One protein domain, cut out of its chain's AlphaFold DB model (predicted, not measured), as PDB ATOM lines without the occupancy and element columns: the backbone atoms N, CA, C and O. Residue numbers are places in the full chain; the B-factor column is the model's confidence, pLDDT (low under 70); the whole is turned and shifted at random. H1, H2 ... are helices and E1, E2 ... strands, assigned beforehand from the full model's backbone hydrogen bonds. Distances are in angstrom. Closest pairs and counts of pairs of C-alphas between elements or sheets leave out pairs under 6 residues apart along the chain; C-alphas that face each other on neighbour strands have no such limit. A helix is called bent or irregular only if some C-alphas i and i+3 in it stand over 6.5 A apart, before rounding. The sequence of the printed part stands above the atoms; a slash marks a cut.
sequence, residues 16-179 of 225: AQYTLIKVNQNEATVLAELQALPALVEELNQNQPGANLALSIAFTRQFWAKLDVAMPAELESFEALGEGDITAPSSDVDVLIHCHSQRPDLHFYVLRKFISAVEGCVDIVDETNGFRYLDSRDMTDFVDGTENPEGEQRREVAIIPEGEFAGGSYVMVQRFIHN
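What this domain is: This is residues 16 to 179 of the 225 residues of the protein "Predicted dye-decolorizing peroxidase (DyP) YfeX-like subgroup" of Vibrio sp. C7 (UniProt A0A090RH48). A twisted sheet of four strands has a bent helix, H1, and a second helix, H3, packed over one face, while residues 170 to 175 of the last unnamed stretch cross its other face. The hairpin E3 and E4 makes an arm, with residues 82 to 87 sticking out, and short H4 lies off the sheet among long loops. The printed part has 164 residues, in the order E1 H1 E2 H2 E3 E4 E5 H3 E6 H4; the large sheet runs E2 E5 E1 E6, all antiparallel. The class is mixed, helices and strands, and the whole is compact, with a radius of gyration of the C-alphas of 17.1 A and spans of 45 by 44 by 36 A.

Where its parts are: Find C-alpha 16 at (-15.583, -22.958, 12.179); from there E1 runs to residue 23, 22.4 A. H1, residues 27 to 47, was assigned as one helix by its hydrogen bonds but is bent: C-alphas 35 and 38 are 6.8 A apart, between arms H1a, 27 to 35, and H1b, 38 to 47. Then come E2, 54 to 59; H2, 61 to 64; E3, 81 to 83; E4, 86 to 88; and E5, 95 to 101, 20.1 A. H3, 104 to 117, spans 20.8 A, and E6, 122 to 131, spans 25.8 A and bends by 57 degrees at residue 125. H4, 153 to 158, ends at C-alpha (-17.814, -36.481, 24.588).

How they stand to each other: Look in E1 for N 18, 2.9 A from O 128 of E6, and N 19, 2.9 A from O 97 of E5; N 56 of E2 is 2.8 A from O 98 of E5. H1a, H1b and H3 lie on the same face, two layers with the sheet. H3 is over E5 and E1 at a height of 8.7 A, its closest C-alphas to E1 being His 107 and Gln 17, 6.3 A apart. H1a and H3 only just touch, only at their ends, with 3 pairs of C-alphas within 8 A; Glu 33 and Phe 114 have the closest, 6.4 A apart. E1, H1, E2 and E5, H3, E6 are split strand-helix-strand units, each with another strand between its two, and right-handed crossovers. H2 only grazes the sheet. In the hairpin, N 81 is 3.0 A from O 88. In H1a, H1b, H3 and H4 every O i to N i+4 pair is within hydrogen-bond range; H2 is too short for one.

The domain as a whole: The C-alphas of Asn 47 and Gly 84 are farthest apart, 49.8 A. The printed part has no cut; the links H2 to E3 and E6 to H4 are long. Its mean pLDDT is 97.3, and no printed residue is under 70.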
ATOM      1  N   ALA A  16     -15.836 -21.538  12.371       98.69
ATOM      2  CA  ALA A  16     -15.583 -22.958  12.179       98.69
ATOM      3  C   ALA A  16     -15.603 -23.326  10.694       98.69
ATOM      4  O   ALA A  16     -16.199 -22.629   9.876       98.69
ATOM      5  N   GLN A  17     -14.988 -24.447  10.346       98.75
ATOM      6  CA  GLN A  17     -15.090 -25.058   9.031       98.75
ATOM      7  C   GLN A  17     -15.328 -26.557   9.190       98.75
ATOM      8  O   GLN A  17     -14.625 -27.232   9.944       98.75
ATOM      9  N   TYR A  18     -16.305 -27.064   8.443       98.88
ATOM     10  CA  TYR A  18     -16.659 -28.477   8.361       98.88
ATOM     11  C   TYR A  18     -16.498 -28.912   6.909       98.88
ATOM     12  O   TYR A  18     -17.192 -28.400   6.028       98.88
ATOM     13  N   THR A  19     -15.570 -29.833   6.654       98.88
ATOM     14  CA  THR A  19     -15.311 -30.347   5.304       98.88
ATOM     15  C   THR A  19     -15.578 -31.841   5.262       98.88
ATOM     16  O   THR A  19     -14.947 -32.605   5.994       98.88
ATOM     17  N   LEU A  20     -16.505 -32.246   4.399       98.88
ATOM     18  CA  LEU A  20     -16.849 -33.634   4.113       98.88
ATOM     19  C   LEU A  20     -16.132 -34.068   2.842       98.88
ATOM     20  O   LEU A  20     -16.269 -33.434   1.797       98.88
ATOM     21  N   ILE A  21     -15.360 -35.145   2.935       98.69
ATOM     22  CA  ILE A  21     -14.462 -35.585   1.870       98.69
ATOM     23  C   ILE A  21     -14.725 -37.051   1.532       98.69
ATOM     24  O   ILE A  21     -14.854 -37.895   2.424       98.69
ATOM     25  N   LYS A  22     -14.762 -37.353   0.234       98.56
ATOM     26  CA  LYS A  22     -14.744 -38.711  -0.311       98.56
ATOM     27  C   LYS A  22     -13.348 -39.037  -0.828       98.56
ATOM     28  O   LYS A  22     -12.741 -38.220  -1.517       98.56
ATOM     29  N   VAL A  23     -12.828 -40.220  -0.507       98.31
ATOM     30  CA  VAL A  23     -11.512 -40.675  -0.964       98.31
ATOM     31  C   VAL A  23     -11.687 -41.628  -2.142       98.31
ATOM     32  O   VAL A  23     -12.208 -42.735  -1.997       98.31
ATOM     33  N   ASN A  24     -11.220 -41.197  -3.312       97.00
ATOM     34  CA  ASN A  24     -11.400 -41.913  -4.573       97.00
ATOM     35  C   ASN A  24     -10.252 -42.877  -4.877       97.00
ATOM     36  O   ASN A  24     -10.467 -43.916  -5.497       97.00
ATOM     37  N   GLN A  25      -9.029 -42.517  -4.482       95.38
ATOM     38  CA  GLN A  25      -7.819 -43.304  -4.726       95.38
ATOM     39  C   GLN A  25      -6.678 -42.877  -3.795       95.38
ATOM     40  O   GLN A  25      -6.738 -41.817  -3.175       95.38
ATOM     41  N   ASN A  26      -5.612 -43.680  -3.746       95.38
ATOM     42  CA  ASN A  26      -4.394 -43.414  -2.972       95.38
ATOM     43  C   ASN A  26      -4.663 -43.160  -1.477       95.38
ATOM     44  O   ASN A  26      -4.133 -42.211  -0.896       95.38
ATOM     45  N   GLU A  27      -5.446 -44.031  -0.833       95.75
ATOM     46  CA  GLU A  27      -5.834 -43.905   0.579       95.75
ATOM     47  C   GLU A  27      -4.634 -43.703   1.514       95.75
ATOM     48  O   GLU A  27      -4.711 -42.912   2.448       95.75
ATOM     49  N   ALA A  28      -3.506 -44.367   1.238       95.62
ATOM     50  CA  ALA A  28      -2.285 -44.226   2.029       95.62
ATOM     51  C   ALA A  28      -1.706 -42.800   1.984       95.62
ATOM     52  O   ALA A  28      -1.274 -42.283   3.012       95.62
ATOM     53  N   THR A  29      -1.718 -42.153   0.813       96.88
ATOM     54  CA  THR A  29      -1.274 -40.759   0.662       96.88
ATOM     55  C   THR A  29      -2.232 -39.818   1.380       96.88
ATOM     56  O   THR A  29      -1.792 -38.974   2.151       96.88
ATOM     57  N   VAL A  30      -3.541 -40.004   1.188       98.19
ATOM     58  CA  VAL A  30      -4.559 -39.180   1.851       98.19
ATOM     59  C   VAL A  30      -4.445 -39.280   3.371       98.19
ATOM     60  O   VAL A  30      -4.453 -38.262   4.059       98.19
ATOM     61  N   LEU A  31      -4.276 -40.493   3.901       97.81
ATOM     62  CA  LEU A  31      -4.110 -40.722   5.332       97.81
ATOM     63  C   LEU A  31      -2.841 -40.056   5.880       97.81
ATOM     64  O   LEU A  31      -2.900 -39.441   6.942       97.81
ATOM     65  N   ALA A  32      -1.719 -40.139   5.162       97.94
ATOM     66  CA  ALA A  32      -0.473 -39.488   5.565       97.94
ATOM     67  C   ALA A  32      -0.619 -37.956   5.634       97.94
ATOM     68  O   ALA A  32      -0.176 -37.338   6.601       97.94
ATOM     69  N   GLU A  33      -1.296 -37.349   4.656       98.50
ATOM     70  CA  GLU A  33      -1.535 -35.900   4.638       98.50
ATOM     71  C   GLU A  33      -2.518 -35.460   5.734       98.50
ATOM     72  O   GLU A  33      -2.303 -34.438   6.385       98.50
ATOM     73  N   LEU A  34      -3.552 -36.259   6.026       98.44
ATOM     74  CA  LEU A  34      -4.433 -36.026   7.177       98.44
ATOM     75  C   LEU A  34      -3.653 -36.085   8.501       98.44
ATOM     76  O   LEU A  34      -3.825 -35.224   9.362       98.44
ATOM     77  N   GLN A  35      -2.751 -37.057   8.657       97.69
ATOM     78  CA  GLN A  35      -1.906 -37.198   9.850       97.69
ATOM     79  C   GLN A  35      -0.909 -36.043  10.033       97.69
ATOM     80  O   GLN A  35      -0.465 -35.798  11.155       97.69
ATOM     81  N   ALA A  36      -0.568 -35.317   8.965       98.38
ATOM     82  CA  ALA A  36       0.313 -34.153   9.025       98.38
ATOM     83  C   ALA A  36      -0.401 -32.868   9.493       98.38
ATOM     84  O   ALA A  36       0.252 -31.935   9.972       98.38
ATOM     85  N   LEU A  37      -1.735 -32.805   9.400       98.56
ATOM     86  CA  LEU A  37      -2.504 -31.600   9.718       98.56
ATOM     87  C   LEU A  37      -2.370 -31.103  11.171       98.56
ATOM     88  O   LEU A  37      -2.251 -29.890  11.348       98.56
ATOM     89  N   PRO A  38      -2.332 -31.955  12.217       98.50
ATOM     90  CA  PRO A  38      -2.118 -31.478  13.584       98.50
ATOM     91  C   PRO A  38      -0.799 -30.714  13.758       98.50
ATOM     92  O   PRO A  38      -0.765 -29.697  14.448       98.50
ATOM     93  N   ALA A  39       0.274 -31.156  13.092       98.31
ATOM     94  CA  ALA A  39       1.564 -30.467  13.132       98.31
ATOM     95  C   ALA A  39       1.507 -29.110  12.411       98.31
ATOM     96  O   ALA A  39       2.057 -28.130  12.910       98.31
ATOM     97  N   LEU A  40       0.792 -29.032  11.283       98.56
ATOM     98  CA  LEU A  40       0.538 -27.767  10.589       98.56
ATOM     99  C   LEU A  40      -0.243 -26.783  11.475       98.56
ATOM    100  O   LEU A  40       0.078 -25.600  11.518       98.56
ATOM    101  N   VAL A  41      -1.265 -27.260  12.186       98.50
ATOM    102  CA  VAL A  41      -2.070 -26.434  13.100       98.50
ATOM    103  C   VAL A  41      -1.230 -25.908  14.264       98.50
ATOM    104  O   VAL A  41      -1.332 -24.728  14.602       98.50
ATOM    105  N   GLU A  42      -0.363 -26.742  14.835       98.31
ATOM    106  CA  GLU A  42       0.582 -26.330  15.878       98.31
ATOM    107  C   GLU A  42       1.546 -25.242  15.372       98.31
ATOM    108  O   GLU A  42       1.687 -24.194  16.003       98.31
ATOM    109  N   GLU A  43       2.142 -25.425  14.188       98.56
ATOM    110  CA  GLU A  43       2.995 -24.415  13.547       98.56
ATOM    111  C   GLU A  43       2.241 -23.092  13.322       98.56
ATOM    112  O   GLU A  43       2.766 -22.003  13.577       98.56
ATOM    113  N   LEU A  44       0.994 -23.162  12.851       98.38
ATOM    114  CA  LEU A  44       0.170 -21.978  12.625       98.38
ATOM    115  C   LEU A  44      -0.128 -21.238  13.928       98.38
ATOM    116  O   LEU A  44      -0.015 -20.016  13.948       98.38
ATOM    117  N   ASN A  45      -0.445 -21.943  15.015       98.38
ATOM    118  CA  ASN A  45      -0.682 -21.322  16.318       98.38
ATOM    119  C   ASN A  45       0.580 -20.661  16.895       98.38
ATOM    120  O   ASN A  45       0.486 -19.579  17.474       98.38
ATOM    121  N   GLN A  46       1.763 -21.247  16.684       98.38
ATOM    122  CA  GLN A  46       3.038 -20.625  17.071       98.38
ATOM    123  C   GLN A  46       3.301 -19.325  16.296       98.38
ATOM    124  O   GLN A  46       3.790 -18.344  16.860       98.38
ATOM    125  N   ASN A  47       2.944 -19.300  15.010       98.19
ATOM    126  CA  ASN A  47       3.162 -18.154  14.126       98.19
ATOM    127  C   ASN A  47       2.038 -17.107  14.167       98.19
ATOM    128  O   ASN A  47       2.233 -15.981  13.708       98.19
ATOM    129  N   GLN A  48       0.859 -17.461  14.681       97.81
ATOM    130  CA  GLN A  48      -0.331 -16.612  14.731       97.81
ATOM    131  C   GLN A  48      -0.904 -16.576  16.160       97.81
ATOM    132  O   GLN A  48      -1.962 -17.157  16.417       97.81
ATOM    133  N   PRO A  49      -0.238 -15.887  17.110       96.56
ATOM    134  CA  PRO A  49      -0.715 -15.797  18.487       96.56
ATOM    135  C   PRO A  49      -2.158 -15.288  18.574       96.56
ATOM    136  O   PRO A  49      -2.517 -14.298  17.934       96.56
ATOM    137  N   GLY A  50      -2.981 -15.963  19.379       96.88
ATOM    138  CA  GLY A  50      -4.402 -15.642  19.550       96.88
ATOM    139  C   GLY A  50      -5.320 -16.180  18.449       96.88
ATOM    140  O   GLY A  50      -6.512 -15.900  18.486       96.88
ATOM    141  N   ALA A  51      -4.806 -16.945  17.479       97.38
ATOM    142  CA  ALA A  51      -5.647 -17.620  16.492       97.38
ATOM    143  C   ALA A  51      -6.527 -18.712  17.113       97.38
ATOM    144  O   ALA A  51      -7.656 -18.892  16.661       97.38
ATOM    145  N   ASN A  52      -6.010 -19.424  18.120       97.75
ATOM    146  CA  ASN A  52      -6.660 -20.566  18.768       97.75
ATOM    147  C   ASN A  52      -7.194 -21.586  17.751       97.75
ATOM    148  O   ASN A  52      -8.330 -22.040  17.843       97.75
ATOM    149  N   LEU A  53      -6.392 -21.908  16.734       98.62
ATOM    150  CA  LEU A  53      -6.790 -22.860  15.708       98.62
ATOM    151  C   LEU A  53      -6.829 -24.269  16.299       98.62
ATOM    152  O   LEU A  53      -5.806 -24.794  16.744       98.62
ATOM    153  N   ALA A  54      -8.005 -24.874  16.274       98.56
ATOM    154  CA  ALA A  54      -8.252 -26.230  16.718       98.56
ATOM    155  C   ALA A  54      -8.623 -27.124  15.529       98.56
ATOM    156  O   ALA A  54      -9.176 -26.646  14.538       98.56
ATOM    157  N   LEU A  55      -8.316 -28.420  15.631       98.75
ATOM    158  CA  LEU A  55      -8.563 -29.408  14.582       98.75
ATOM    159  C   LEU A  55      -9.063 -30.729  15.173       98.75
ATOM    160  O   LEU A  55      -8.572 -31.195  16.204       98.75
ATOM    161  N   SER A  56     -10.017 -31.347  14.483       98.81
ATOM    162  CA  SER A  56     -10.383 -32.750  14.632       98.81
ATOM    163  C   SER A  56     -10.603 -33.378  13.259       98.81
ATOM    164  O   SER A  56     -11.251 -32.797  12.388       98.81
ATOM    165  N   ILE A  57     -10.047 -34.570  13.075       98.81
ATOM    166  CA  ILE A  57     -10.253 -35.414  11.899       98.81
ATOM    167  C   ILE A  57     -11.004 -36.663  12.348       98.81
ATOM    168  O   ILE A  57     -10.594 -37.320  13.312       98.81
ATOM    169  N   ALA A  58     -12.084 -36.986  11.647       98.75
ATOM    170  CA  ALA A  58     -12.900 -38.166  11.895       98.75
ATOM    171  C   ALA A  58     -13.117 -38.968  10.608       98.75
ATOM    172  O   ALA A  58     -13.075 -38.424   9.504       98.75
ATOM    173  N   PHE A  59     -13.354 -40.267  10.766       98.69
ATOM    174  CA  PHE A  59     -13.501 -41.220   9.671       98.69
ATOM    175  C   PHE A  59     -14.834 -41.949   9.795       98.69
ATOM    176  O   PHE A  59     -15.231 -42.335  10.896       98.69
ATOM    177  N   THR A  60     -15.518 -42.160   8.675       98.56
ATOM    178  CA  THR A  60     -16.753 -42.949   8.660       98.56
ATOM    179  C   THR A  60     -16.462 -44.439   8.796       98.56
ATOM    180  O   THR A  60     -15.349 -44.894   8.524       98.56
ATOM    181  N   ARG A  61     -17.480 -45.234   9.150       97.81
ATOM    182  CA  ARG A  61     -17.382 -46.702   9.176       97.81
ATOM    183  C   ARG A  61     -16.862 -47.272   7.853       97.81
ATOM    184  O   ARG A  61     -16.037 -48.185   7.862       97.81
ATOM    185  N   GLN A  62     -17.347 -46.749   6.722       96.06
ATOM    186  CA  GLN A  62     -16.967 -47.224   5.389       96.06
ATOM    187  C   GLN A  62     -15.473 -47.024   5.126       96.06
ATOM    188  O   GLN A  62     -14.818 -47.937   4.622       96.06
ATOM    189  N   PHE A  63     -14.925 -45.859   5.484       97.62
ATOM    190  CA  PHE A  63     -13.496 -45.604   5.332       97.62
ATOM    191  C   PHE A  63     -12.666 -46.359   6.370       97.62
ATOM    192  O   PHE A  63     -11.629 -46.925   6.028       97.62
ATOM    193  N   TRP A  64     -13.148 -46.451   7.612       97.62
ATOM    194  CA  TRP A  64     -12.485 -47.193   8.683       97.62
ATOM    195  C   TRP A  64     -12.271 -48.664   8.323       97.62
ATOM    196  O   TRP A  64     -11.215 -49.219   8.601       97.62
ATOM    197  N   ALA A  65     -13.227 -49.289   7.628       96.44
ATOM    198  CA  ALA A  65     -13.110 -50.673   7.161       96.44
ATOM    199  C   ALA A  65     -11.966 -50.907   6.154       96.44
ATOM    200  O   ALA A  65     -11.605 -52.055   5.899       96.44
ATOM    201  N   LYS A  66     -11.404 -49.842   5.566       94.31
ATOM    202  CA  LYS A  66     -10.216 -49.908   4.703       94.31
ATOM    203  C   LYS A  66      -8.905 -49.833   5.493       94.31
ATOM    204  O   LYS A  66      -7.843 -50.077   4.923       94.31
ATOM    205  N   LEU A  67      -8.961 -49.453   6.769       91.12
ATOM    206  CA  LEU A  67      -7.802 -49.329   7.643       91.12
ATOM    207  C   LEU A  67      -7.505 -50.687   8.295       91.12
ATOM    208  O   LEU A  67      -8.413 -51.368   8.764       91.12
ATOM    209  N   ASP A  68      -6.230 -51.072   8.363       91.62
ATOM    210  CA  ASP A  68      -5.783 -52.302   9.040       91.62
ATOM    211  C   ASP A  68      -5.669 -52.085  10.563       91.62
ATOM    212  O   ASP A  68      -4.596 -52.184  11.157       91.62
ATOM    213  N   VAL A  69      -6.777 -51.675  11.188       94.06
ATOM    214  CA  VAL A  69      -6.897 -51.398  12.630       94.06
ATOM    215  C   VAL A  69      -8.236 -51.907  13.166       94.06
ATOM    216  O   VAL A  69      -9.178 -52.141  12.406       94.06
ATOM    217  N   ALA A  70      -8.345 -52.069  14.487       96.19
ATOM    218  CA  ALA A  70      -9.607 -52.441  15.118       96.19
ATOM    219  C   ALA A  70     -10.712 -51.407  14.814       96.19
ATOM    220  O   ALA A  70     -10.449 -50.209  14.705       96.19
ATOM    221  N   MET A  71     -11.956 -51.871  14.683       97.00
ATOM    222  CA  MET A  71     -13.142 -51.027  14.500       97.00
ATOM    223  C   MET A  71     -13.698 -50.607  15.874       97.00
ATOM    224  O   MET A  71     -13.897 -51.492  16.713       97.00
ATOM    225  N   PRO A  72     -14.000 -49.317  16.117       96.88
ATOM    226  CA  PRO A  72     -14.721 -48.899  17.314       96.88
ATOM    227  C   PRO A  72     -16.085 -49.588  17.391       96.88
ATOM    228  O   PRO A  72     -16.792 -49.690  16.388       96.88
ATOM    229  N   ALA A  73     -16.439 -50.082  18.579       95.06
ATOM    230  CA  ALA A  73     -17.554 -51.011  18.763       95.06
ATOM    231  C   ALA A  73     -18.906 -50.470  18.263       95.06
ATOM    232  O   ALA A  73     -19.696 -51.240  17.723       95.06
ATOM    233  N   GLU A  74     -19.134 -49.163  18.398       97.19
ATOM    234  CA  GLU A  74     -20.401 -48.493  18.073       97.19
ATOM    235  C   GLU A  74     -20.277 -47.598  16.828       97.19
ATOM    236  O   GLU A  74     -21.157 -46.792  16.538       97.19
ATOM    237  N   LEU A  75     -19.178 -47.708  16.065       98.19
ATOM    238  CA  LEU A  75     -19.030 -46.937  14.830       98.19
ATOM    239  C   LEU A  75     -19.929 -47.528  13.745       98.19
ATOM    240  O   LEU A  75     -19.568 -48.501  13.078       98.19
ATOM    241  N   GLU A  76     -21.079 -46.904  13.536       97.44
ATOM    242  CA  GLU A  76     -22.072 -47.311  12.547       97.44
ATOM    243  C   GLU A  76     -22.149 -46.341  11.360       97.44
ATOM    244  O   GLU A  76     -21.648 -45.216  11.392       97.44
ATOM    245  N   SER A  77     -22.727 -46.809  10.253       97.31
ATOM    246  CA  SER A  77     -23.062 -45.937   9.127       97.31
ATOM    247  C   SER A  77     -24.343 -45.172   9.458       97.31
ATOM    248  O   SER A  77     -25.279 -45.762   9.982       97.31
ATOM    249  N   PHE A  78     -24.418 -43.886   9.109       97.56
ATOM    250  CA  PHE A  78     -25.644 -43.110   9.311       97.56
ATOM    251  C   PHE A  78     -26.784 -43.656   8.440       97.56
ATOM    252  O   PHE A  78     -26.664 -43.706   7.207       97.56
ATOM    253  N   GLU A  79     -27.893 -44.031   9.071       96.31
ATOM    254  CA  GLU A  79     -29.100 -44.492   8.390       96.31
ATOM    255  C   GLU A  79     -30.000 -43.310   8.027       96.31
ATOM    256  O   GLU A  79     -30.206 -42.397   8.823       96.31
ATOM    257  N   ALA A  80     -30.545 -43.311   6.809       97.12
ATOM    258  CA  ALA A  80     -31.492 -42.277   6.415       97.12
ATOM    259  C   ALA A  80     -32.808 -42.442   7.192       97.12
ATOM    260  O   ALA A  80     -33.352 -43.545   7.258       97.12
ATOM    261  N   LEU A  81     -33.337 -41.346   7.742       97.75
ATOM    262  CA  LEU A  81     -34.558 -41.351   8.555       97.75
ATOM    263  C   LEU A  81     -35.656 -40.490   7.921       97.75
ATOM    264  O   LEU A  81     -35.377 -39.474   7.284       97.75
ATOM    265  N   GLY A  82     -36.912 -40.857   8.178       96.25
ATOM    266  CA  GLY A  82     -38.088 -40.082   7.774       96.25
ATOM    267  C   GLY A  82     -38.502 -40.252   6.307       96.25
ATOM    268  O   GLY A  82     -37.964 -41.080   5.573       96.25
ATOM    269  N   GLU A  83     -39.505 -39.480   5.893       93.81
ATOM    270  CA  GLU A  83     -40.105 -39.521   4.557       93.81
ATOM    271  C   GLU A  83     -40.741 -38.168   4.178       93.81
ATOM    272  O   GLU A  83     -41.102 -37.360   5.036       93.81
ATOM    273  N   GLY A  84     -40.898 -37.916   2.873       94.56
ATOM    274  CA  GLY A  84     -41.548 -36.705   2.362       94.56
ATOM    275  C   GLY A  84     -40.785 -35.422   2.706       94.56
ATOM    276  O   GLY A  84     -39.623 -35.281   2.342       94.56
ATOM    277  N   ASP A  85     -41.453 -34.488   3.387       93.06
ATOM    278  CA  ASP A  85     -40.877 -33.190   3.777       93.06
ATOM    279  C   ASP A  85     -40.003 -33.267   5.046       93.06
ATOM    280  O   ASP A  85     -39.301 -32.309   5.368       93.06
ATOM    281  N   ILE A  86     -40.046 -34.383   5.786       95.69
ATOM    282  CA  ILE A  86     -39.290 -34.585   7.030       95.69
ATOM    283  C   ILE A  86     -38.319 -35.741   6.810       95.69
ATOM    284  O   ILE A  86     -38.645 -36.899   7.058       95.69
ATOM    285  N   THR A  87     -37.122 -35.418   6.326       97.06
ATOM    286  CA  THR A  87     -36.091 -36.409   5.987       97.06
ATOM    287  C   THR A  87     -34.734 -36.034   6.564       97.06
ATOM    288  O   THR A  87     -34.313 -34.882   6.458       97.06
ATOM    289  N   ALA A  88     -34.012 -37.027   7.075       97.62
ATOM    290  CA  ALA A  88     -32.597 -36.958   7.406       97.62
ATOM    291  C   ALA A  88     -31.819 -37.839   6.411       97.62
ATOM    292  O   ALA A  88     -31.802 -39.060   6.574       97.62
ATOM    293  N   PRO A  89     -31.227 -37.267   5.346       97.44
ATOM    294  CA  PRO A  89     -30.523 -38.049   4.337       97.44
ATOM    295  C   PRO A  89     -29.176 -38.569   4.856       97.44
ATOM    296  O   PRO A  89     -28.532 -37.937   5.691       97.44
ATOM    297  N   SER A  90     -28.723 -39.692   4.296       97.69
ATOM    298  CA  SER A  90     -27.360 -40.202   4.478       97.69
ATOM    299  C   SER A  90     -26.468 -39.734   3.325       97.69
ATOM    300  O   SER A  90     -26.903 -39.724   2.172       97.69
ATOM    301  N   SER A  91     -25.238 -39.320   3.634       98.06
ATOM    302  CA  SER A  91     -24.265 -38.818   2.652       98.06
ATOM    303  C   SER A  91     -23.140 -39.830   2.442       98.06
ATOM    304  O   SER A  91     -22.642 -40.405   3.407       98.06
ATOM    305  N   ASP A  92     -22.710 -40.024   1.193       97.81
ATOM    306  CA  ASP A  92     -21.542 -40.858   0.882       97.81
ATOM    307  C   ASP A  92     -20.248 -40.071   1.141       97.81
ATOM    308  O   ASP A  92     -19.781 -39.308   0.298       97.81
ATOM    309  N   VAL A  93     -19.702 -40.222   2.349       98.44
ATOM    310  CA  VAL A  93     -18.520 -39.506   2.845       98.44
ATOM    311  C   VAL A  93     -17.569 -40.473   3.552       98.44
ATOM    312  O   VAL A  93     -17.993 -41.459   4.155       98.44
ATOM    313  N   ASP A  94     -16.271 -40.186   3.480       98.62
ATOM    314  CA  ASP A  94     -15.215 -40.994   4.095       98.62
ATOM    315  C   ASP A  94     -14.548 -40.281   5.282       98.62
ATOM    316  O   ASP A  94     -14.244 -40.913   6.295       98.62
ATOM    317  N   VAL A  95     -14.334 -38.966   5.172       98.75
ATOM    318  CA  VAL A  95     -13.582 -38.162   6.147       98.75
ATOM    319  C   VAL A  95     -14.334 -36.873   6.481       98.75
ATOM    320  O   VAL A  95     -14.855 -36.203   5.589       98.75
ATOM    321  N   LEU A  96     -14.329 -36.504   7.761       98.88
ATOM    322  CA  LEU A  96     -14.675 -35.171   8.250       98.88
ATOM    323  C   LEU A  96     -13.400 -34.469   8.728       98.88
ATOM    324  O   LEU A  96     -12.696 -34.985   9.595       98.88
ATOM    325  N   ILE A  97     -13.147 -33.271   8.205       98.88
ATOM    326  CA  ILE A  97     -12.190 -32.317   8.776       98.88
ATOM    327  C   ILE A  97     -12.997 -31.204   9.450       98.88
ATOM    328  O   ILE A  97     -13.742 -30.487   8.781       98.88
ATOM    329  N   HIS A  98     -12.846 -31.068  10.765       98.88
ATOM    330  CA  HIS A  98     -13.466 -30.023  11.573       98.88
ATOM    331  C   HIS A  98     -12.390 -29.109  12.159       98.88
ATOM    332  O   HIS A  98     -11.523 -29.555  12.912       98.88
ATOM    333  N   CYS A  99     -12.479 -27.821  11.840       98.38
ATOM    334  CA  CYS A  99     -11.634 -26.776  12.405       98.38
ATOM    335  C   CYS A  99     -12.495 -25.706  13.071       98.38
ATOM    336  O   CYS A  99     -13.559 -25.371  12.557       98.38
ATOM    337  N   HIS A 100     -11.999 -25.087  14.139       98.75
ATOM    338  CA  HIS A 100     -12.539 -23.819  14.640       98.75
ATOM    339  C   HIS A 100     -11.418 -22.925  15.159       98.75
ATOM    340  O   HIS A 100     -10.324 -23.403  15.455       98.75
ATOM    341  N   SER A 101     -11.618 -21.609  15.091       98.69
ATOM    342  CA  SER A 101     -10.615 -20.616  15.494       98.69
ATOM    343  C   SER A 101     -11.216 -19.207  15.611       98.69
ATOM    344  O   SER A 101     -12.355 -18.945  15.216       98.69
ATOM    345  N   GLN A 102     -10.402 -18.257  16.075       98.50
ATOM    346  CA  GLN A 102     -10.707 -16.821  16.066       98.50
ATOM    347  C   GLN A 102     -10.643 -16.191  14.659       98.50
ATOM    348  O   GLN A 102     -10.937 -15.006  14.491       98.50
ATOM    349  N   ARG A 103     -10.204 -16.945  13.641       97.19
ATOM    350  CA  ARG A 103      -9.800 -16.434  12.324       97.19
ATOM    351  C   ARG A 103     -10.137 -17.405  11.179       97.19
ATOM    352  O   ARG A 103      -9.438 -18.410  11.013       97.19
ATOM    353  N   PRO A 104     -11.130 -17.090  10.324       97.75
ATOM    354  CA  PRO A 104     -11.585 -18.009   9.281       97.75
ATOM    355  C   PRO A 104     -10.574 -18.181   8.137       97.75
ATOM    356  O   PRO A 104     -10.576 -19.192   7.439       97.75
ATOM    357  N   ASP A 105      -9.657 -17.226   7.947       98.62
ATOM    358  CA  ASP A 105      -8.630 -17.312   6.907       98.62
ATOM    359  C   ASP A 105      -7.657 -18.485   7.121       98.62
ATOM    360  O   ASP A 105      -7.132 -19.046   6.154       98.62
ATOM    361  N   LEU A 106      -7.459 -18.905   8.375       98.62
ATOM    362  CA  LEU A 106      -6.608 -20.047   8.704       98.62
ATOM    363  C   LEU A 106      -7.270 -21.389   8.381       98.62
ATOM    364  O   LEU A 106      -6.559 -22.323   8.015       98.62
ATOM    365  N   HIS A 107      -8.603 -21.484   8.443       98.62
ATOM    366  CA  HIS A 107      -9.333 -22.690   8.030       98.62
ATOM    367  C   HIS A 107      -9.124 -22.948   6.540       98.62
ATOM    368  O   HIS A 107      -8.625 -24.004   6.151       98.62
ATOM    369  N   PHE A 108      -9.345 -21.911   5.724       98.62
ATOM    370  CA  PHE A 108      -9.058 -21.948   4.292       98.62
ATOM    371  C   PHE A 108      -7.600 -22.328   4.007       98.62
ATOM    372  O   PHE A 108      -7.325 -23.134   3.119       98.62
ATOM    373  N   TYR A 109      -6.643 -21.766   4.754       98.69
ATOM    374  CA  TYR A 109      -5.228 -22.086   4.567       98.69
ATOM    375  C   TYR A 109      -4.918 -23.565   4.840       98.69
ATOM    376  O   TYR A 109      -4.218 -24.181   4.032       98.69
ATOM    377  N   VAL A 110      -5.441 -24.126   5.938       98.69
ATOM    378  CA  VAL A 110      -5.279 -25.545   6.295       98.69
ATOM    379  C   VAL A 110      -5.880 -26.440   5.217       98.69
ATOM    380  O   VAL A 110      -5.172 -27.294   4.679       98.69
ATOM    381  N   LEU A 111      -7.138 -26.202   4.835       98.56
ATOM    382  CA  LEU A 111      -7.812 -27.011   3.823       98.56
ATOM    383  C   LEU A 111      -7.095 -26.928   2.472       98.56
ATOM    384  O   LEU A 111      -6.810 -27.952   1.855       98.56
ATOM    385  N   ARG A 112      -6.701 -25.725   2.034       98.50
ATOM    386  CA  ARG A 112      -5.939 -25.548   0.792       98.50
ATOM    387  C   ARG A 112      -4.633 -26.339   0.812       98.50
ATOM    388  O   ARG A 112      -4.278 -26.934  -0.204       98.50
ATOM    389  N   LYS A 113      -3.894 -26.321   1.929       98.19
ATOM    390  CA  LYS A 113      -2.622 -27.049   2.064       98.19
ATOM    391  C   LYS A 113      -2.828 -28.553   1.929       98.19
ATOM    392  O   LYS A 113      -2.095 -29.167   1.163       98.19
ATOM    393  N   PHE A 114      -3.849 -29.088   2.594       98.56
ATOM    394  CA  PHE A 114      -4.232 -30.492   2.483       98.56
ATOM    395  C   PHE A 114      -4.601 -30.864   1.045       98.56
ATOM    396  O   PHE A 114      -3.946 -31.709   0.444       98.56
ATOM    397  N   ILE A 115      -5.582 -30.172   0.455       97.94
ATOM    398  CA  ILE A 115      -6.077 -30.468  -0.899       97.94
ATOM    399  C   ILE A 115      -4.963 -30.373  -1.950       97.94
ATOM    400  O   ILE A 115      -4.913 -31.200  -2.853       97.94
ATOM    401  N   SER A 116      -4.028 -29.425  -1.811       97.81
ATOM    402  CA  SER A 116      -2.887 -29.308  -2.734       97.81
ATOM    403  C   SER A 116      -1.957 -30.529  -2.701       97.81
ATOM    404  O   SER A 116      -1.293 -30.807  -3.694       97.81
ATOM    405  N   ALA A 117      -1.873 -31.238  -1.574       97.62
ATOM    406  CA  ALA A 117      -1.029 -32.424  -1.439       97.62
ATOM    407  C   ALA A 117      -1.726 -33.707  -1.927       97.62
ATOM    408  O   ALA A 117      -1.055 -34.652  -2.338       97.62
ATOM    409  N   VAL A 118      -3.063 -33.726  -1.924       97.81
ATOM    410  CA  VAL A 118      -3.885 -34.886  -2.308       97.81
ATOM    411  C   VAL A 118      -4.678 -34.663  -3.600       97.81
ATOM    412  O   VAL A 118      -5.708 -35.305  -3.819       97.81
ATOM    413  N   GLU A 119      -4.227 -33.747  -4.459       94.31
ATOM    414  CA  GLU A 119      -4.921 -33.395  -5.700       94.31
ATOM    415  C   GLU A 119      -5.244 -34.650  -6.533       94.31
ATOM    416  O   GLU A 119      -4.406 -35.530  -6.742       94.31
ATOM    417  N   GLY A 120      -6.500 -34.761  -6.974       96.12
ATOM    418  CA  GLY A 120      -6.993 -35.906  -7.742       96.12
ATOM    419  C   GLY A 120      -7.195 -37.200  -6.942       96.12
ATOM    420  O   GLY A 120      -7.609 -38.199  -7.525       96.12
ATOM    421  N   CYS A 121      -6.923 -37.223  -5.634       98.06
ATOM    422  CA  CYS A 121      -7.153 -38.394  -4.776       98.06
ATOM    423  C   CYS A 121      -8.504 -38.346  -4.048       98.06
ATOM    424  O   CYS A 121      -9.026 -39.388  -3.649       98.06
ATOM    425  N   VAL A 122      -9.073 -37.149  -3.882       98.25
ATOM    426  CA  VAL A 122     -10.277 -36.903  -3.084       98.25
ATOM    427  C   VAL A 122     -11.258 -35.978  -3.801       98.25
ATOM    428  O   VAL A 122     -10.833 -35.129  -4.582       98.25
ATOM    429  N   ASP A 123     -12.540 -36.102  -3.466       98.25
ATOM    430  CA  ASP A 123     -13.581 -35.125  -3.795       98.25
ATOM    431  C   ASP A 123     -14.096 -34.462  -2.513       98.25
ATOM    432  O   ASP A 123     -14.347 -35.129  -1.506       98.25
ATOM    433  N   ILE A 124     -14.289 -33.143  -2.554       98.31
ATOM    434  CA  ILE A 124     -14.998 -32.417  -1.496       98.31
ATOM    435  C   ILE A 124     -16.497 -32.588  -1.748       98.31
ATOM    436  O   ILE A 124     -17.033 -32.067  -2.725       98.31
ATOM    437  N   VAL A 125     -17.162 -33.329  -0.863       98.62
ATOM    438  CA  VAL A 125     -18.615 -33.559  -0.895       98.62
ATOM    439  C   VAL A 125     -19.354 -32.326  -0.382       98.62
ATOM    440  O   VAL A 125     -20.377 -31.934  -0.942       98.62
ATOM    441  N   ASP A 126     -18.830 -31.710   0.677       98.75
ATOM    442  CA  ASP A 126     -19.377 -30.495   1.271       98.75
ATOM    443  C   ASP A 126     -18.266 -29.691   1.957       98.75
ATOM    444  O   ASP A 126     -17.375 -30.265   2.585       98.75
ATOM    445  N   GLU A 127     -18.331 -28.368   1.864       98.62
ATOM    446  CA  GLU A 127     -17.436 -27.441   2.558       98.62
ATOM    447  C   GLU A 127     -18.284 -26.310   3.138       98.62
ATOM    448  O   GLU A 127     -18.796 -25.450   2.420       98.62
ATOM    449  N   THR A 128     -18.442 -26.311   4.459       98.81
ATOM    450  CA  THR A 128     -19.289 -25.346   5.160       98.81
ATOM    451  C   THR A 128     -18.460 -24.521   6.130       98.81
ATOM    452  O   THR A 128     -17.857 -25.053   7.058       98.81
ATOM    453  N   ASN A 129     -18.471 -23.202   5.933       98.62
ATOM    454  CA  ASN A 129     -17.870 -22.239   6.851       98.62
ATOM    455  C   ASN A 129     -18.941 -21.748   7.834       98.62
ATOM    456  O   ASN A 129     -19.901 -21.084   7.438       98.62
ATOM    457  N   GLY A 130     -18.779 -22.100   9.104       98.44
ATOM    458  CA  GLY A 130     -19.618 -21.668  10.212       98.44
ATOM    459  C   GLY A 130     -19.109 -20.380  10.856       98.44
ATOM    460  O   GLY A 130     -17.919 -20.058  10.823       98.44
ATOM    461  N   PHE A 131     -20.025 -19.644  11.473       98.56
ATOM    462  CA  PHE A 131     -19.717 -18.453  12.250       98.56
ATOM    463  C   PHE A 131     -20.680 -18.339  13.430       98.56
ATOM    464  O   PHE A 131     -21.853 -18.697  13.317       98.56
ATOM    465  N   ARG A 132     -20.203 -17.799  14.552       98.62
ATOM    466  CA  ARG A 132     -21.061 -17.426  15.673       98.62
ATOM    467  C   ARG A 132     -21.935 -16.254  15.246       98.62
ATOM    468  O   ARG A 132     -21.429 -15.203  14.846       98.62
ATOM    469  N   TYR A 133     -23.243 -16.430  15.342       98.50
ATOM    470  CA  TYR A 133     -24.209 -15.389  15.034       98.50
ATOM    471  C   TYR A 133     -24.680 -14.719  16.329       98.50
ATOM    472  O   TYR A 133     -25.163 -15.384  17.242       98.50
ATOM    473  N   LEU A 134     -24.499 -13.396  16.415       98.12
ATOM    474  CA  LEU A 134     -24.850 -12.582  17.588       98.12
ATOM    475  C   LEU A 134     -24.257 -13.154  18.901       98.12
ATOM    476  O   LEU A 134     -23.082 -13.520  18.957       98.12
ATOM    477  N   ASP A 135     -25.059 -13.200  19.958       96.12
ATOM    478  CA  ASP A 135     -24.803 -13.756  21.287       96.12
ATOM    479  C   ASP A 135     -25.000 -15.287  21.329       96.12
ATOM    480  O   ASP A 135     -25.663 -15.801  22.222       96.12
ATOM    481  N   SER A 136     -24.419 -16.010  20.359       97.06
ATOM    482  CA  SER A 136     -24.553 -17.473  20.186       97.06
ATOM    483  C   SER A 136     -25.976 -17.927  19.844       97.06
ATOM    484  O   SER A 136     -26.534 -18.835  20.456       97.06
ATOM    485  N   ARG A 137     -26.573 -17.283  18.841       98.31
ATOM    486  CA  ARG A 137     -27.890 -17.637  18.309       98.31
ATOM    487  C   ARG A 137     -27.783 -18.453  17.029       98.31
ATOM    488  O   ARG A 137     -26.881 -18.236  16.225       98.31
ATOM    489  N   ASP A 138     -28.759 -19.318  16.796       98.44
ATOM    490  CA  ASP A 138     -29.066 -19.817  15.457       98.44
ATOM    491  C   ASP A 138     -29.752 -18.710  14.617       98.44
ATOM    492  O   ASP A 138     -30.247 -17.712  15.146       98.44
ATOM    493  N   MET A 139     -29.822 -18.876  13.291       98.44
ATOM    494  CA  MET A 139     -30.503 -17.927  12.391       98.44
ATOM    495  C   MET A 139     -32.027 -17.844  12.606       98.44
ATOM    496  O   MET A 139     -32.684 -16.980  12.024       98.44
ATOM    497  N   THR A 140     -32.612 -18.716  13.430       98.12
ATOM    498  CA  THR A 140     -33.981 -18.582  13.960       98.12
ATOM    499  C   THR A 140     -34.114 -17.514  15.060       98.12
ATOM    500  O   THR A 140     -35.236 -17.224  15.504       98.12
ATOM    501  N   ASP A 141     -32.988 -16.912  15.461       98.19
ATOM    502  CA  ASP A 141     -32.766 -15.982  16.570       98.19
ATOM    503  C   ASP A 141     -32.995 -16.586  17.967       98.19
ATOM    504  O   ASP A 141     -33.182 -15.838  18.928       98.19
ATOM    505  N   PHE A 142     -33.005 -17.910  18.116       98.50
ATOM    506  CA  PHE A 142     -32.948 -18.564  19.429       98.50
ATOM    507  C   PHE A 142     -31.491 -18.812  19.818       98.50
ATOM    508  O   PHE A 142     -30.664 -19.079  18.950       98.50
ATOM    509  N   VAL A 143     -31.175 -18.695  21.110       97.88
ATOM    510  CA  VAL A 143     -29.847 -19.060  21.629       97.88
ATOM    511  C   VAL A 143     -29.656 -20.563  21.443       97.88
ATOM    512  O   VAL A 143     -30.550 -21.336  21.782       97.88
ATOM    513  N   ASP A 144     -28.503 -20.958  20.913       96.19
ATOM    514  CA  ASP A 144     -28.135 -22.356  20.710       96.19
ATOM    515  C   ASP A 144     -27.009 -22.758  21.673       96.19
ATOM    516  O   ASP A 144     -26.101 -21.972  21.957       96.19
ATOM    517  N   GLY A 145     -27.093 -23.977  22.206       93.19
ATOM    518  CA  GLY A 145     -26.137 -24.511  23.177       93.19
ATOM    519  C   GLY A 145     -26.345 -24.077  24.634       93.19
ATOM    520  O   GLY A 145     -25.409 -24.180  25.416       93.19
ATOM    521  N   THR A 146     -27.542 -23.613  25.027       93.12
ATOM    522  CA  THR A 146     -27.828 -23.212  26.427       93.12
ATOM    523  C   THR A 146     -27.631 -24.348  27.438       93.12
ATOM    524  O   THR A 146     -27.126 -24.096  28.522       93.12
ATOM    525  N   GLU A 147     -28.002 -25.580  27.082       93.12
ATOM    526  CA  GLU A 147     -27.865 -26.768  27.944       93.12
ATOM    527  C   GLU A 147     -26.672 -27.651  27.527       93.12
ATOM    528  O   GLU A 147     -26.612 -28.832  27.867       93.12
ATOM    529  N   ASN A 148     -25.725 -27.118  26.741       94.06
ATOM    530  CA  ASN A 148     -24.540 -27.894  26.379       94.06
ATOM    531  C   ASN A 148     -23.685 -28.168  27.627       94.06
ATOM    532  O   ASN A 148     -23.524 -27.274  28.458       94.06
ATOM    533  N   PRO A 149     -23.061 -29.356  27.739       94.50
ATOM    534  CA  PRO A 149     -22.144 -29.644  28.833       94.50
ATOM    535  C   PRO A 149     -21.029 -28.595  28.948       94.50
ATOM    536  O   PRO A 149     -20.456 -28.155  27.945       94.50
ATOM    537  N   GLU A 150     -20.661 -28.254  30.181       91.56
ATOM    538  CA  GLU A 150     -19.602 -27.290  30.493       91.56
ATOM    539  C   GLU A 150     -18.508 -27.913  31.372       91.56
ATOM    540  O   GLU A 150     -18.711 -28.909  32.072       91.56
ATOM    541  N   GLY A 151     -17.316 -27.312  31.352       93.00
ATOM    542  CA  GLY A 151     -16.197 -27.734  32.197       93.00
ATOM    543  C   GLY A 151     -15.852 -29.220  32.031       93.00
ATOM    544  O   GLY A 151     -15.720 -29.717  30.914       93.00
ATOM    545  N   GLU A 152     -15.709 -29.936  33.149       91.88
ATOM    546  CA  GLU A 152     -15.340 -31.361  33.143       91.88
ATOM    547  C   GLU A 152     -16.419 -32.267  32.526       91.88
ATOM    548  O   GLU A 152     -16.081 -33.294  31.935       91.88
ATOM    549  N   GLN A 153     -17.697 -31.865  32.559       94.38
ATOM    550  CA  GLN A 153     -18.792 -32.662  31.989       94.38
ATOM    551  C   GLN A 153     -18.631 -32.853  30.479       94.38
ATOM    552  O   GLN A 153     -18.998 -33.896  29.945       94.38
ATOM    553  N   ARG A 154     -18.002 -31.898  29.778       95.94
ATOM    554  CA  ARG A 154     -17.680 -32.045  28.349       95.94
ATOM    555  C   ARG A 154     -16.856 -33.286  28.069       95.94
ATOM    556  O   ARG A 154     -17.100 -33.984  27.092       95.94
ATOM    557  N   ARG A 155     -15.868 -33.558  28.923       95.88
ATOM    558  CA  ARG A 155     -15.026 -34.745  28.784       95.88
ATOM    559  C   ARG A 155     -15.817 -36.005  29.089       95.88
ATOM    560  O   ARG A 155     -15.673 -36.970  28.350       95.88
ATOM    561  N   GLU A 156     -16.608 -35.988  30.155       95.19
ATOM    562  CA  GLU A 156     -17.422 -37.135  30.568       95.19
ATOM    563  C   GLU A 156     -18.434 -37.542  29.490       95.19
ATOM    564  O   GLU A 156     -18.639 -38.732  29.274       95.19
ATOM    565  N   VAL A 157     -19.017 -36.564  28.785       96.25
ATOM    566  CA  VAL A 157     -19.996 -36.800  27.716       96.25
ATOM    567  C   VAL A 157     -19.327 -37.146  26.384       96.25
ATOM    568  O   VAL A 157     -19.732 -38.094  25.718       96.25
ATOM    569  N   ALA A 158     -18.314 -36.384  25.960       97.44
ATOM    570  CA  ALA A 158     -17.814 -36.481  24.588       97.44
ATOM    571  C   ALA A 158     -16.749 -37.566  24.376       97.44
ATOM    572  O   ALA A 158     -16.519 -37.960  23.231       97.44
ATOM    573  N   ILE A 159     -16.040 -38.005  25.425       97.69
ATOM    574  CA  ILE A 159     -14.794 -38.771  25.280       97.69
ATOM    575  C   ILE A 159     -14.941 -40.209  25.770       97.69
ATOM    576  O   ILE A 159     -15.318 -40.451  26.913       97.69
ATOM    577  N   ILE A 160     -14.513 -41.162  24.938       97.12
ATOM    578  CA  ILE A 160     -14.384 -42.575  25.315       97.12
ATOM    579  C   ILE A 160     -13.387 -42.676  26.490       97.12
ATOM    580  O   ILE A 160     -12.217 -42.306  26.318       97.12
ATOM    581  N   PRO A 161     -13.798 -43.153  27.679       95.12
ATOM    582  CA  PRO A 161     -12.978 -43.042  28.887       95.12
ATOM    583  C   PRO A 161     -11.844 -44.071  28.953       95.12
ATOM    584  O   PRO A 161     -10.770 -43.776  29.480       95.12
ATOM    585  N   GLU A 162     -12.061 -45.275  28.423       94.38
ATOM    586  CA  GLU A 162     -11.144 -46.407  28.565       94.38
ATOM    587  C   GLU A 162     -11.140 -47.335  27.341       94.38
ATOM    588  O   GLU A 162     -11.908 -47.163  26.396       94.38
ATOM    589  N   GLY A 163     -10.231 -48.313  27.346       94.44
ATOM    590  CA  GLY A 163     -10.053 -49.262  26.247       94.44
ATOM    591  C   GLY A 163      -9.128 -48.762  25.135       94.44
ATOM    592  O   GLY A 163      -8.411 -47.772  25.280       94.44
ATOM    593  N   GLU A 164      -9.121 -49.489  24.018       94.62
ATOM    594  CA  GLU A 164      -8.238 -49.236  22.867       94.62
ATOM    595  C   GLU A 164      -8.474 -47.860  22.224       94.62
ATOM    596  O   GLU A 164      -7.523 -47.201  21.808       94.62
ATOM    597  N   PHE A 165      -9.727 -47.392  22.222       96.00
ATOM    598  CA  PHE A 165     -10.143 -46.110  21.641       96.00
ATOM    599  C   PHE A 165     -10.307 -44.987  22.672       96.00
ATOM    600  O   PHE A 165     -10.897 -43.953  22.355       96.00
ATOM    601  N   ALA A 166      -9.801 -45.165  23.900       96.69
ATOM    602  CA  ALA A 166      -9.851 -44.128  24.926       96.69
ATOM    603  C   ALA A 166      -9.329 -42.795  24.366       96.69
ATOM    604  O   ALA A 166      -8.303 -42.774  23.687       96.69
ATOM    605  N   GLY A 167      -9.982 -41.673  24.662       96.88
ATOM    606  CA  GLY A 167      -9.627 -40.358  24.108       96.88
ATOM    607  C   GLY A 167     -10.248 -40.040  22.739       96.88
ATOM    608  O   GLY A 167     -10.170 -38.890  22.305       96.88
ATOM    609  N   GLY A 168     -10.864 -41.022  22.074       97.69
ATOM    610  CA  GLY A 168     -11.699 -40.820  20.891       97.69
ATOM    611  C   GLY A 168     -13.091 -40.279  21.233       97.69
ATOM    612  O   GLY A 168     -13.461 -40.171  22.401       97.69
ATOM    613  N   SER A 169     -13.859 -39.946  20.195       98.44
ATOM    614  CA  SER A 169     -15.236 -39.452  20.285       98.44
ATOM    615  C   SER A 169     -16.012 -39.899  19.046       98.44
ATOM    616  O   SER A 169     -15.451 -39.907  17.946       98.44
ATOM    617  N   TYR A 170     -17.276 -40.280  19.216       98.44
ATOM    618  CA  TYR A 170     -18.190 -40.498  18.095       98.44
ATOM    619  C   TYR A 170     -18.765 -39.153  17.643       98.44
ATOM    620  O   TYR A 170     -19.061 -38.291  18.465       98.44
ATOM    621  N   VAL A 171     -18.918 -38.963  16.332       98.62
ATOM    622  CA  VAL A 171     -19.373 -37.694  15.749       98.62
ATOM    623  C   VAL A 171     -20.486 -37.930  14.738       98.62
ATOM    624  O   VAL A 171     -20.430 -38.866  13.942       98.62
ATOM    625  N   MET A 172     -21.468 -37.032  14.739       98.25
ATOM    626  CA  MET A 172     -22.467 -36.901  13.685       98.25
ATOM    627  C   MET A 172     -22.500 -35.461  13.175       98.25
ATOM    628  O   MET A 172     -22.207 -34.525  13.916       98.25
ATOM    629  N   VAL A 173     -22.862 -35.281  11.907       98.38
ATOM    630  CA  VAL A 173     -22.989 -33.963  11.273       98.38
ATOM    631  C   VAL A 173     -24.176 -33.958  10.319       98.38
ATOM    632  O   VAL A 173     -24.378 -34.903   9.559       98.38
ATOM    633  N   GLN A 174     -24.958 -32.881  10.345       98.44
ATOM    634  CA  GLN A 174     -26.058 -32.646   9.413       98.44
ATOM    635  C   GLN A 174     -26.084 -31.164   9.043       98.44
ATOM    636  O   GLN A 174     -26.118 -30.302   9.920       98.44
ATOM    637  N   ARG A 175     -26.088 -30.851   7.743       98.50
ATOM    638  CA  ARG A 175     -26.271 -29.473   7.272       98.50
ATOM    639  C   ARG A 175     -27.752 -29.182   7.074       98.50
ATOM    640  O   ARG A 175     -28.367 -29.671   6.127       98.50
ATOM    641  N   PHE A 176     -28.304 -28.339   7.939       98.12
ATOM    642  CA  PHE A 176     -29.682 -27.872   7.835       98.12
ATOM    643  C   PHE A 176     -29.794 -26.639   6.932       98.12
ATOM    644  O   PHE A 176     -28.939 -25.754   6.942       98.12
ATOM    645  N   ILE A 177     -30.869 -26.583   6.144       98.19
ATOM    646  CA  ILE A 177     -31.233 -25.417   5.333       98.19
ATOM    647  C   ILE A 177     -32.536 -24.856   5.892       98.19
ATOM    648  O   ILE A 177     -33.603 -25.450   5.736       98.19
ATOM    649  N   HIS A 178     -32.450 -23.693   6.530       98.31
ATOM    650  CA  HIS A 178     -33.609 -23.051   7.140       98.31
ATOM    651  C   HIS A 178     -34.531 -22.400   6.104       98.31
ATOM    652  O   HIS A 178     -34.087 -21.696   5.197       98.31
ATOM    653  N   ASN A 179     -35.846 -22.529   6.304       98.31
ATOM    654  CA  ASN A 179     -36.850 -21.720   5.608       98.31
ATOM    655  C   ASN A 179     -37.253 -20.516   6.475       98.31
ATOM    656  O   ASN A 179     -38.344 -20.473   7.052       98.31
TER     657      ASN A 179